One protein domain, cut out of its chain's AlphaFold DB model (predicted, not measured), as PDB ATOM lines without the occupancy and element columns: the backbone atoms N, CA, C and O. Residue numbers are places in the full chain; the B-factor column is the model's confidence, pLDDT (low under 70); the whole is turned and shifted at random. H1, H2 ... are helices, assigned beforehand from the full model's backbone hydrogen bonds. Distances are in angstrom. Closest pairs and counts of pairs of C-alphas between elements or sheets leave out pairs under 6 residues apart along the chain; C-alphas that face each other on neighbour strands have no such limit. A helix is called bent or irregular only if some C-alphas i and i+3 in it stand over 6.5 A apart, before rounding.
ATOM      1  N   GLU A 309      78.187   8.540 -95.260       55.94
ATOM      2  CA  GLU A 309      77.003   7.794 -94.807       55.94
ATOM      3  C   GLU A 309      76.970   7.676 -93.272       55.94
ATOM      4  O   GLU A 309      77.811   7.013 -92.658       55.94
ATOM      5  N   GLN A 310      76.012   8.372 -92.653       58.22
ATOM      6  CA  GLN A 310      75.790   8.345 -91.208       58.22
ATOM      7  C   GLN A 310      75.392   6.935 -90.753       58.22
ATOM      8  O   GLN A 310      74.566   6.286 -91.391       58.22
ATOM      9  N   GLY A 311      75.936   6.491 -89.614       64.12
ATOM     10  CA  GLY A 311      75.526   5.240 -88.966       64.12
ATOM     11  C   GLY A 311      76.061   3.972 -89.636       64.12
ATOM     12  O   GLY A 311      75.341   2.979 -89.720       64.12
ATOM     13  N   THR A 312      77.298   4.008 -90.142       80.31
ATOM     14  CA  THR A 312      78.001   2.819 -90.644       80.31
ATOM     15  C   THR A 312      79.144   2.422 -89.711       80.31
ATOM     16  O   THR A 312      79.840   3.269 -89.154       80.31
ATOM     17  N   MET A 313      79.435   1.122 -89.623       84.19
ATOM     18  CA  MET A 313      80.591   0.608 -88.871       84.19
ATOM     19  C   MET A 313      81.942   1.135 -89.385       84.19
ATOM     20  O   MET A 313      82.927   1.167 -88.651       84.19
ATOM     21  N   GLU A 314      82.023   1.545 -90.653       83.25
ATOM     22  CA  GLU A 314      83.220   2.195 -91.197       83.25
ATOM     23  C   GLU A 314      83.414   3.605 -90.637       83.25
ATOM     24  O   GLU A 314      84.555   4.015 -90.407       83.25
ATOM     25  N   MET A 315      82.322   4.318 -90.349       83.88
ATOM     26  CA  MET A 315      82.372   5.604 -89.661       83.88
ATOM     27  C   MET A 315      82.938   5.453 -88.248       83.88
ATOM     28  O   MET A 315      83.856   6.187 -87.883       83.88
ATOM     29  N   GLU A 316      82.465   4.458 -87.495       88.88
ATOM     30  CA  GLU A 316      82.960   4.145 -86.147       88.88
ATOM     31  C   GLU A 316      84.476   3.913 -86.154       88.88
ATOM     32  O   GLU A 316      85.221   4.504 -85.369       88.88
ATOM     33  N   ARG A 317      84.962   3.114 -87.117       89.69
ATOM     34  CA  ARG A 317      86.399   2.865 -87.324       89.69
ATOM     35  C   ARG A 317      87.159   4.137 -87.691       89.69
ATOM     36  O   ARG A 317      88.270   4.356 -87.210       89.69
ATOM     37  N   HIS A 318      86.578   4.991 -88.531       88.12
ATOM     38  CA  HIS A 318      87.200   6.247 -88.934       88.12
ATOM     39  C   HIS A 318      87.339   7.228 -87.763       88.12
ATOM     40  O   HIS A 318      88.404   7.827 -87.587       88.12
ATOM     41  N   VAL A 319      86.296   7.375 -86.946       89.12
ATOM     42  CA  VAL A 319      86.321   8.235 -85.759       89.12
ATOM     43  C   VAL A 319      87.282   7.681 -84.711       89.12
ATOM     44  O   VAL A 319      88.131   8.431 -84.231       89.12
ATOM     45  N   ALA A 320      87.264   6.372 -84.445       89.69
ATOM     46  CA  ALA A 320      88.221   5.718 -83.552       89.69
ATOM     47  C   ALA A 320      89.684   5.935 -83.986       89.69
ATOM     48  O   ALA A 320      90.551   6.230 -83.158       89.69
ATOM     49  N   LYS A 321      89.969   5.894 -85.293       89.12
ATOM     50  CA  LYS A 321      91.296   6.217 -85.836       89.12
ATOM     51  C   LYS A 321      91.692   7.673 -85.591       89.12
ATOM     52  O   LYS A 321      92.834   7.937 -85.217       89.12
ATOM     53  N   ARG A 322      90.768   8.625 -85.765       87.69
ATOM     54  CA  ARG A 322      91.011  10.043 -85.439       87.69
ATOM     55  C   ARG A 322      91.262  10.234 -83.944       87.69
ATOM     56  O   ARG A 322      92.183  10.961 -83.584       87.69
ATOM     57  N   MET A 323      90.495   9.553 -83.094       86.44
ATOM     58  CA  MET A 323      90.691   9.560 -81.645       86.44
ATOM     59  C   MET A 323      92.092   9.058 -81.276       86.44
ATOM     60  O   MET A 323      92.819   9.726 -80.539       86.44
ATOM     61  N   ALA A 324      92.520   7.934 -81.856       86.19
ATOM     62  CA  ALA A 324      93.866   7.415 -81.645       86.19
ATOM     63  C   ALA A 324      94.927   8.441 -82.071       86.19
ATOM     64  O   ALA A 324      95.844   8.722 -81.301       86.19
ATOM     65  N   GLN A 325      94.791   9.054 -83.254       84.81
ATOM     66  CA  GLN A 325      95.739  10.051 -83.776       84.81
ATOM     67  C   GLN A 325      95.942  11.256 -82.851       84.81
ATOM     68  O   GLN A 325      97.065  11.752 -82.758       84.81
ATOM     69  N   VAL A 326      94.889  11.715 -82.168       82.06
ATOM     70  CA  VAL A 326      94.976  12.867 -81.256       82.06
ATOM     71  C   VAL A 326      95.448  12.513 -79.850       82.06
ATOM     72  O   VAL A 326      95.715  13.419 -79.067       82.06
ATOM     73  N   GLY A 327      95.613  11.229 -79.525       76.31
ATOM     74  CA  GLY A 327      96.212  10.827 -78.255       76.31
ATOM     75  C   GLY A 327      95.473   9.743 -77.491       76.31
ATOM     76  O   GLY A 327      96.113   9.116 -76.652       76.31
ATOM     77  N   PHE A 328      94.191   9.498 -77.776       78.88
ATOM     78  CA  PHE A 328      93.372   8.602 -76.958       78.88
ATOM     79  C   PHE A 328      93.861   7.154 -77.032       78.88
ATOM     80  O   PHE A 328      94.144   6.626 -78.112       78.88
ATOM     81  N   GLY A 329      93.971   6.512 -75.867       80.38
ATOM     82  CA  GLY A 329      94.353   5.108 -75.763       80.38
ATOM     83  C   GLY A 329      93.213   4.158 -76.132       80.38
ATOM     84  O   GLY A 329      92.044   4.539 -76.191       80.38
ATOM     85  N   ALA A 330      93.542   2.876 -76.319       84.50
ATOM     86  CA  ALA A 330      92.560   1.860 -76.708       84.50
ATOM     87  C   ALA A 330      91.426   1.727 -75.676       84.50
ATOM     88  O   ALA A 330      90.282   1.515 -76.049       84.50
ATOM     89  N   TYR A 331      91.726   1.912 -74.386       79.12
ATOM     90  CA  TYR A 331      90.719   1.864 -73.327       79.12
ATOM     91  C   TYR A 331      89.671   2.982 -73.457       79.12
ATOM     92  O   TYR A 331      88.476   2.700 -73.415       79.12
ATOM     93  N   ALA A 332      90.104   4.233 -73.651       78.00
ATOM     94  CA  ALA A 332      89.197   5.371 -73.796       78.00
ATOM     95  C   ALA A 332      88.345   5.246 -75.067       78.00
ATOM     96  O   ALA A 332      87.132   5.410 -75.010       78.00
ATOM     97  N   ILE A 333      88.960   4.856 -76.189       82.75
ATOM     98  CA  ILE A 333      88.254   4.638 -77.460       82.75
ATOM     99  C   ILE A 333      87.213   3.521 -77.323       82.75
ATOM    100  O   ILE A 333      86.065   3.706 -77.713       82.75
ATOM    101  N   GLU A 334      87.588   2.376 -76.743       87.44
ATOM    102  CA  GLU A 334      86.677   1.249 -76.516       87.44
ATOM    103  C   GLU A 334      85.472   1.684 -75.672       87.44
ATOM    104  O   GLU A 334      84.331   1.434 -76.054       87.44
ATOM    105  N   LYS A 335      85.710   2.387 -74.555       83.44
ATOM    106  CA  LYS A 335      84.641   2.864 -73.664       83.44
ATOM    107  C   LYS A 335      83.732   3.902 -74.318       83.44
ATOM    108  O   LYS A 335      82.523   3.840 -74.110       83.44
ATOM    109  N   THR A 336      84.272   4.804 -75.130       85.00
ATOM    110  CA  THR A 336      83.465   5.780 -75.871       85.00
ATOM    111  C   THR A 336      82.601   5.114 -76.939       85.00
ATOM    112  O   THR A 336      81.416   5.424 -77.023       85.00
ATOM    113  N   LEU A 337      83.136   4.154 -77.704       88.00
ATOM    114  CA  LEU A 337      82.346   3.400 -78.687       88.00
ATOM    115  C   LEU A 337      81.224   2.603 -78.012       88.00
ATOM    116  O   LEU A 337      80.105   2.571 -78.509       88.00
ATOM    117  N   PHE A 338      81.493   2.005 -76.850       82.81
ATOM    118  CA  PHE A 338      80.457   1.340 -76.062       82.81
ATOM    119  C   PHE A 338      79.307   2.269 -75.668       82.81
ATOM    120  O   PHE A 338      78.148   1.865 -75.719       82.81
ATOM    121  N   ALA A 339      79.629   3.496 -75.263       81.31
ATOM    122  CA  ALA A 339      78.644   4.439 -74.755       81.31
ATOM    123  C   ALA A 339      77.851   5.138 -75.872       81.31
ATOM    124  O   ALA A 339      76.641   5.317 -75.748       81.31
ATOM    125  N   GLU A 340      78.522   5.533 -76.954       85.12
ATOM    126  CA  GLU A 340      77.995   6.507 -77.919       85.12
ATOM    127  C   GLU A 340      77.717   5.923 -79.310       85.12
ATOM    128  O   GLU A 340      77.117   6.596 -80.152       85.12
ATOM    129  N   SER A 341      78.164   4.695 -79.593       85.19
ATOM    130  CA  SER A 341      77.972   4.110 -80.916       85.19
ATOM    131  C   SER A 341      76.496   3.774 -81.169       85.19
ATOM    132  O   SER A 341      75.857   3.130 -80.330       85.19
ATOM    133  N   PRO A 342      75.948   4.105 -82.354       82.12
ATOM    134  CA  PRO A 342      74.633   3.628 -82.777       82.12
ATOM    135  C   PRO A 342      74.594   2.099 -82.986       82.12
ATOM    136  O   PRO A 342      73.510   1.519 -83.036       82.12
ATOM    137  N   HIS A 343      75.749   1.425 -83.071       84.06
ATOM    138  CA  HIS A 343      75.886  -0.024 -83.282       84.06
ATOM    139  C   HIS A 343      76.123  -0.793 -81.973       84.06
ATOM    140  O   HIS A 343      77.057  -1.591 -81.848       84.06
ATOM    141  N   ARG A 344      75.292  -0.533 -80.956       79.00
ATOM    142  CA  ARG A 344      75.499  -1.036 -79.585       79.00
ATOM    143  C   ARG A 344      75.695  -2.564 -79.518       79.00
ATOM    144  O   ARG A 344      76.631  -3.039 -78.877       79.00
ATOM    145  N   LYS A 345      74.890  -3.331 -80.266       80.00
ATOM    146  CA  LYS A 345      74.942  -4.808 -80.290       80.00
ATOM    147  C   LYS A 345      76.268  -5.350 -80.828       80.00
ATOM    148  O   LYS A 345      76.745  -6.393 -80.383       80.00
ATOM    149  N   GLU A 346      76.838  -4.701 -81.834       86.00
ATOM    150  CA  GLU A 346      78.124  -5.065 -82.418       86.00
ATOM    151  C   GLU A 346      79.268  -4.724 -81.457       86.00
ATOM    152  O   GLU A 346      80.164  -5.550 -81.253       86.00
ATOM    153  N   MET A 347      79.201  -3.553 -80.814       88.88
ATOM    154  CA  MET A 347      80.186  -3.121 -79.819       88.88
ATOM    155  C   MET A 347      80.278  -4.115 -78.653       88.88
ATOM    156  O   MET A 347      81.378  -4.568 -78.324       88.88
ATOM    157  N   GLU A 348      79.134  -4.554 -78.120       79.19
ATOM    158  CA  GLU A 348      78.993  -5.589 -77.073       79.19
ATOM    159  C   GLU A 348      79.551  -6.954 -77.458       79.19
ATOM    160  O   GLU A 348      80.101  -7.662 -76.613       79.19
ATOM    161  N   LYS A 349      79.515  -7.311 -78.744       87.00
ATOM    162  CA  LYS A 349      80.099  -8.564 -79.248       87.00
ATOM    163  C   LYS A 349      81.619  -8.511 -79.425       87.00
ATOM    164  O   LYS A 349      82.213  -9.489 -79.877       87.00
ATOM    165  N   GLY A 350      82.253  -7.403 -79.043       84.94
ATOM    166  CA  GLY A 350      83.703  -7.234 -79.037       84.94
ATOM    167  C   GLY A 350      84.244  -6.334 -80.145       84.94
ATOM    168  O   GLY A 350      85.458  -6.123 -80.184       84.94
ATOM    169  N   GLU A 351      83.393  -5.762 -81.006       89.00
ATOM    170  CA  GLU A 351      83.861  -4.846 -82.054       89.00
ATOM    171  C   GLU A 351      84.483  -3.576 -81.470       89.00
ATOM    172  O   GLU A 351      85.524  -3.157 -81.964       89.00
ATOM    173  N   ALA A 352      83.951  -3.018 -80.376       87.88
ATOM    174  CA  ALA A 352      84.530  -1.827 -79.739       87.88
ATOM    175  C   ALA A 352      86.002  -2.050 -79.366       87.88
ATOM    176  O   ALA A 352      86.877  -1.232 -79.662       87.88
ATOM    177  N   ARG A 353      86.291  -3.218 -78.786       89.12
ATOM    178  CA  ARG A 353      87.642  -3.627 -78.401       89.12
ATOM    179  C   ARG A 353      88.554  -3.834 -79.607       89.12
ATOM    180  O   ARG A 353      89.729  -3.468 -79.552       89.12
ATOM    181  N   ASN A 354      88.040  -4.451 -80.670       90.38
ATOM    182  CA  ASN A 354      88.806  -4.706 -81.890       90.38
ATOM    183  C   ASN A 354      89.159  -3.388 -82.590       90.38
ATOM    184  O   ASN A 354      90.335  -3.119 -82.831       90.38
ATOM    185  N   ILE A 355      88.162  -2.526 -82.803       93.38
ATOM    186  CA  ILE A 355      88.317  -1.209 -83.429       93.38
ATOM    187  C   ILE A 355      89.314  -0.346 -82.650       93.38
ATOM    188  O   ILE A 355      90.211   0.252 -83.248       93.38
ATOM    189  N   ALA A 356      89.194  -0.299 -81.320       89.00
ATOM    190  CA  ALA A 356      90.085   0.493 -80.483       89.00
ATOM    191  C   ALA A 356      91.545   0.018 -80.558       89.00
ATOM    192  O   ALA A 356      92.458   0.833 -80.710       89.00
ATOM    193  N   LYS A 357      91.778  -1.300 -80.497       90.56
ATOM    194  CA  LYS A 357      93.125  -1.875 -80.622       90.56
ATOM    195  C   LYS A 357      93.734  -1.629 -81.995       90.56
ATOM    196  O   LYS A 357      94.895  -1.236 -82.070       90.56
ATOM    197  N   ASP A 358      92.966  -1.853 -83.056       92.25
ATOM    198  CA  ASP A 358      93.444  -1.661 -84.424       92.25
ATOM    199  C   ASP A 358      93.780  -0.187 -84.689       92.25
ATOM    200  O   ASP A 358      94.837   0.109 -85.238       92.25
ATOM    201  N   SER A 359      92.957   0.744 -84.196       89.06
ATOM    202  CA  SER A 359      93.184   2.190 -84.341       89.06
ATOM    203  C   SER A 359      94.476   2.664 -83.669       89.06
ATOM    204  O   SER A 359      95.211   3.480 -84.231       89.06
ATOM    205  N   VAL A 360      94.773   2.154 -82.469       87.00
ATOM    206  CA  VAL A 360      96.013   2.486 -81.753       87.00
ATOM    207  C   VAL A 360      97.223   1.833 -82.418       87.00
ATOM    208  O   VAL A 360      98.220   2.519 -82.638       87.00
ATOM    209  N   ARG A 361      97.118   0.560 -82.821       88.31
ATOM    210  CA  ARG A 361      98.197  -0.147 -83.529       88.31
ATOM    211  C   ARG A 361      98.567   0.559 -84.835       88.31
ATOM    212  O   ARG A 361      99.741   0.812 -85.082       88.31
ATOM    213  N   GLU A 362      97.579   0.955 -85.638       85.88
ATOM    214  CA  GLU A 362      97.822   1.692 -86.886       85.88
ATOM    215  C   GLU A 362      98.530   3.033 -86.653       85.88
ATOM    216  O   GLU A 362      99.351   3.455 -87.469       85.88
ATOM    217  N   ARG A 363      98.228   3.729 -85.550       84.06
ATOM    218  CA  ARG A 363      98.936   4.962 -85.182       84.06
ATOM    219  C   ARG A 363     100.397   4.674 -84.844       84.06
ATOM    220  O   ARG A 363     101.261   5.425 -85.291       84.06
ATOM    221  N   GLU A 364     100.660   3.643 -84.043       77.75
ATOM    222  CA  GLU A 364     102.012   3.241 -83.638       77.75
ATOM    223  C   GLU A 364     102.862   2.874 -84.863       77.75
ATOM    224  O   GLU A 364     103.948   3.427 -85.044       77.75
ATOM    225  N   GLU A 365     102.316   2.065 -85.775       81.81
ATOM    226  CA  GLU A 365     102.963   1.678 -87.036       81.81
ATOM    227  C   GLU A 365     103.274   2.899 -87.927       81.81
ATOM    228  O   GLU A 365     104.387   3.040 -88.439       81.81
ATOM    229  N   GLN A 366     102.343   3.854 -88.048       72.50
ATOM    230  CA  GLN A 366     102.565   5.100 -88.803       72.50
ATOM    231  C   GLN A 366     103.602   6.032 -88.160       72.50
ATOM    232  O   GLN A 366     104.225   6.843 -88.854       72.50
ATOM    233  N   HIS A 367     103.771   5.969 -86.839       64.00
ATOM    234  CA  HIS A 367     104.764   6.763 -86.121       64.00
ATOM    235  C   HIS A 367     106.173   6.168 -86.267       64.00
ATOM    236  O   HIS A 367     107.148   6.920 -86.380       64.00
ATOM    237  N   GLU A 368     106.280   4.837 -86.319       64.25
ATOM    238  CA  GLU A 368     107.526   4.117 -86.598       64.25
ATOM    239  C   GLU A 368     108.004   4.310 -88.044       64.25
ATOM    240  O   GLU A 368     109.193   4.542 -88.260       64.25
ATOM    241  N   GLU A 369     107.101   4.295 -89.031       59.66
ATOM    242  CA  GLU A 369     107.453   4.554 -90.438       59.66
ATOM    243  C   GLU A 369     107.921   5.992 -90.692       59.66
ATOM    244  O   GLU A 369     108.797   6.204 -91.523       59.66
ATOM    245  N   LYS A 370     107.383   6.985 -89.971       58.88
ATOM    246  CA  LYS A 370     107.814   8.393 -90.084       58.88
ATOM    247  C   LYS A 370     109.123   8.708 -89.355       58.88
ATOM    248  O   LYS A 370     109.682   9.781 -89.570       58.88
ATOM    249  N   SER A 371     109.567   7.821 -88.465       54.41
ATOM    250  CA  SER A 371     110.790   7.992 -87.665       54.41
ATOM    251  C   SER A 371     111.991   7.215 -88.226       54.41
ATOM    252  O   SER A 371     113.090   7.326 -87.680       54.41
TER     253      SER A 371
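What this domain is: This is residues 309 to 371 of the 372 residues of an uncharacterized protein of Selenomonas sp. oral taxon 126 (UniProt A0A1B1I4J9). Three helices fold back and forth in a small up-and-down bundle in which the helices cross at steep tilts, and the long, kinked H3 makes the longest axis. H1 and H2 form one helical hairpin and H2 and H3 another, H3 touches both of the others, and its last turns, after residue 363, reach past the ends of H1 and H2. The printed part has 63 residues, with three named helices in the order H1, H2, H3 and no named strand; the class is all helix, 52 residues being in helices. The whole is compact, with a radius of gyration of the C-alphas of 11.6 A, yet elongated in outline, its C-alphas spanning 38 by 24 by 16 A.

Where its parts are: The printed part begins at Glu 309, and H1 takes residues 313 to 326, 20.4 A from first to last C-alpha, beginning at C-alpha 313 at (80.591, 0.608, -88.871). After a tight link of 3 residues, H2 takes residues 330 to 340, 15.3 A long, with C-alpha 330 at (92.560, 1.860, -76.708). A second tight link of 3 residues leads to H3, residues 344 to 370, 35.3 A from first to last C-alpha, with C-alpha 370 at (107.814, 8.393, -90.084). H3 is irregular: C-alphas 349 and 352 are 8.1 A apart, and it has a kink of 71 degrees near residue 351.

How they stand to each other: H1 and H2, a hairpin, touch and run opposite ways at a steep tilt of 45 degrees; their closest C-alphas, those of Ala 320 and Ile 333, are 6.2 A apart. H2 and H3, also a hairpin, touch with 19 pairs of C-alphas within 8 A, the closest being those of Ala 330 and Ala 356 at 4.7 A. They run opposite ways at a tilt of 38 degrees, only just steep. H1 and H3 touch and run the same way at a steep tilt of 44 degrees, with the C-alphas of Lys 321 and Ser 359 the closest at 4.7 A; H3 touches H1 with residues 355 to 363 alone. In H1 and H2 every O i to N i+4 pair is within hydrogen-bond range, and in H3 19 of 23 are.

The domain as a whole: The two C-alphas farthest apart, those of Lys 345 and Ser 371, are 38.8 A apart, and the first and last printed C-alphas, those of Glu 309 and Ser 371, are 34.5 A apart. The printed part has no cut, and both links between helices are tight. The mean pLDDT of the printed part is 81.8; residues 309 to 311 and 367 to 371 are under 70, the places where the model's confidence is low.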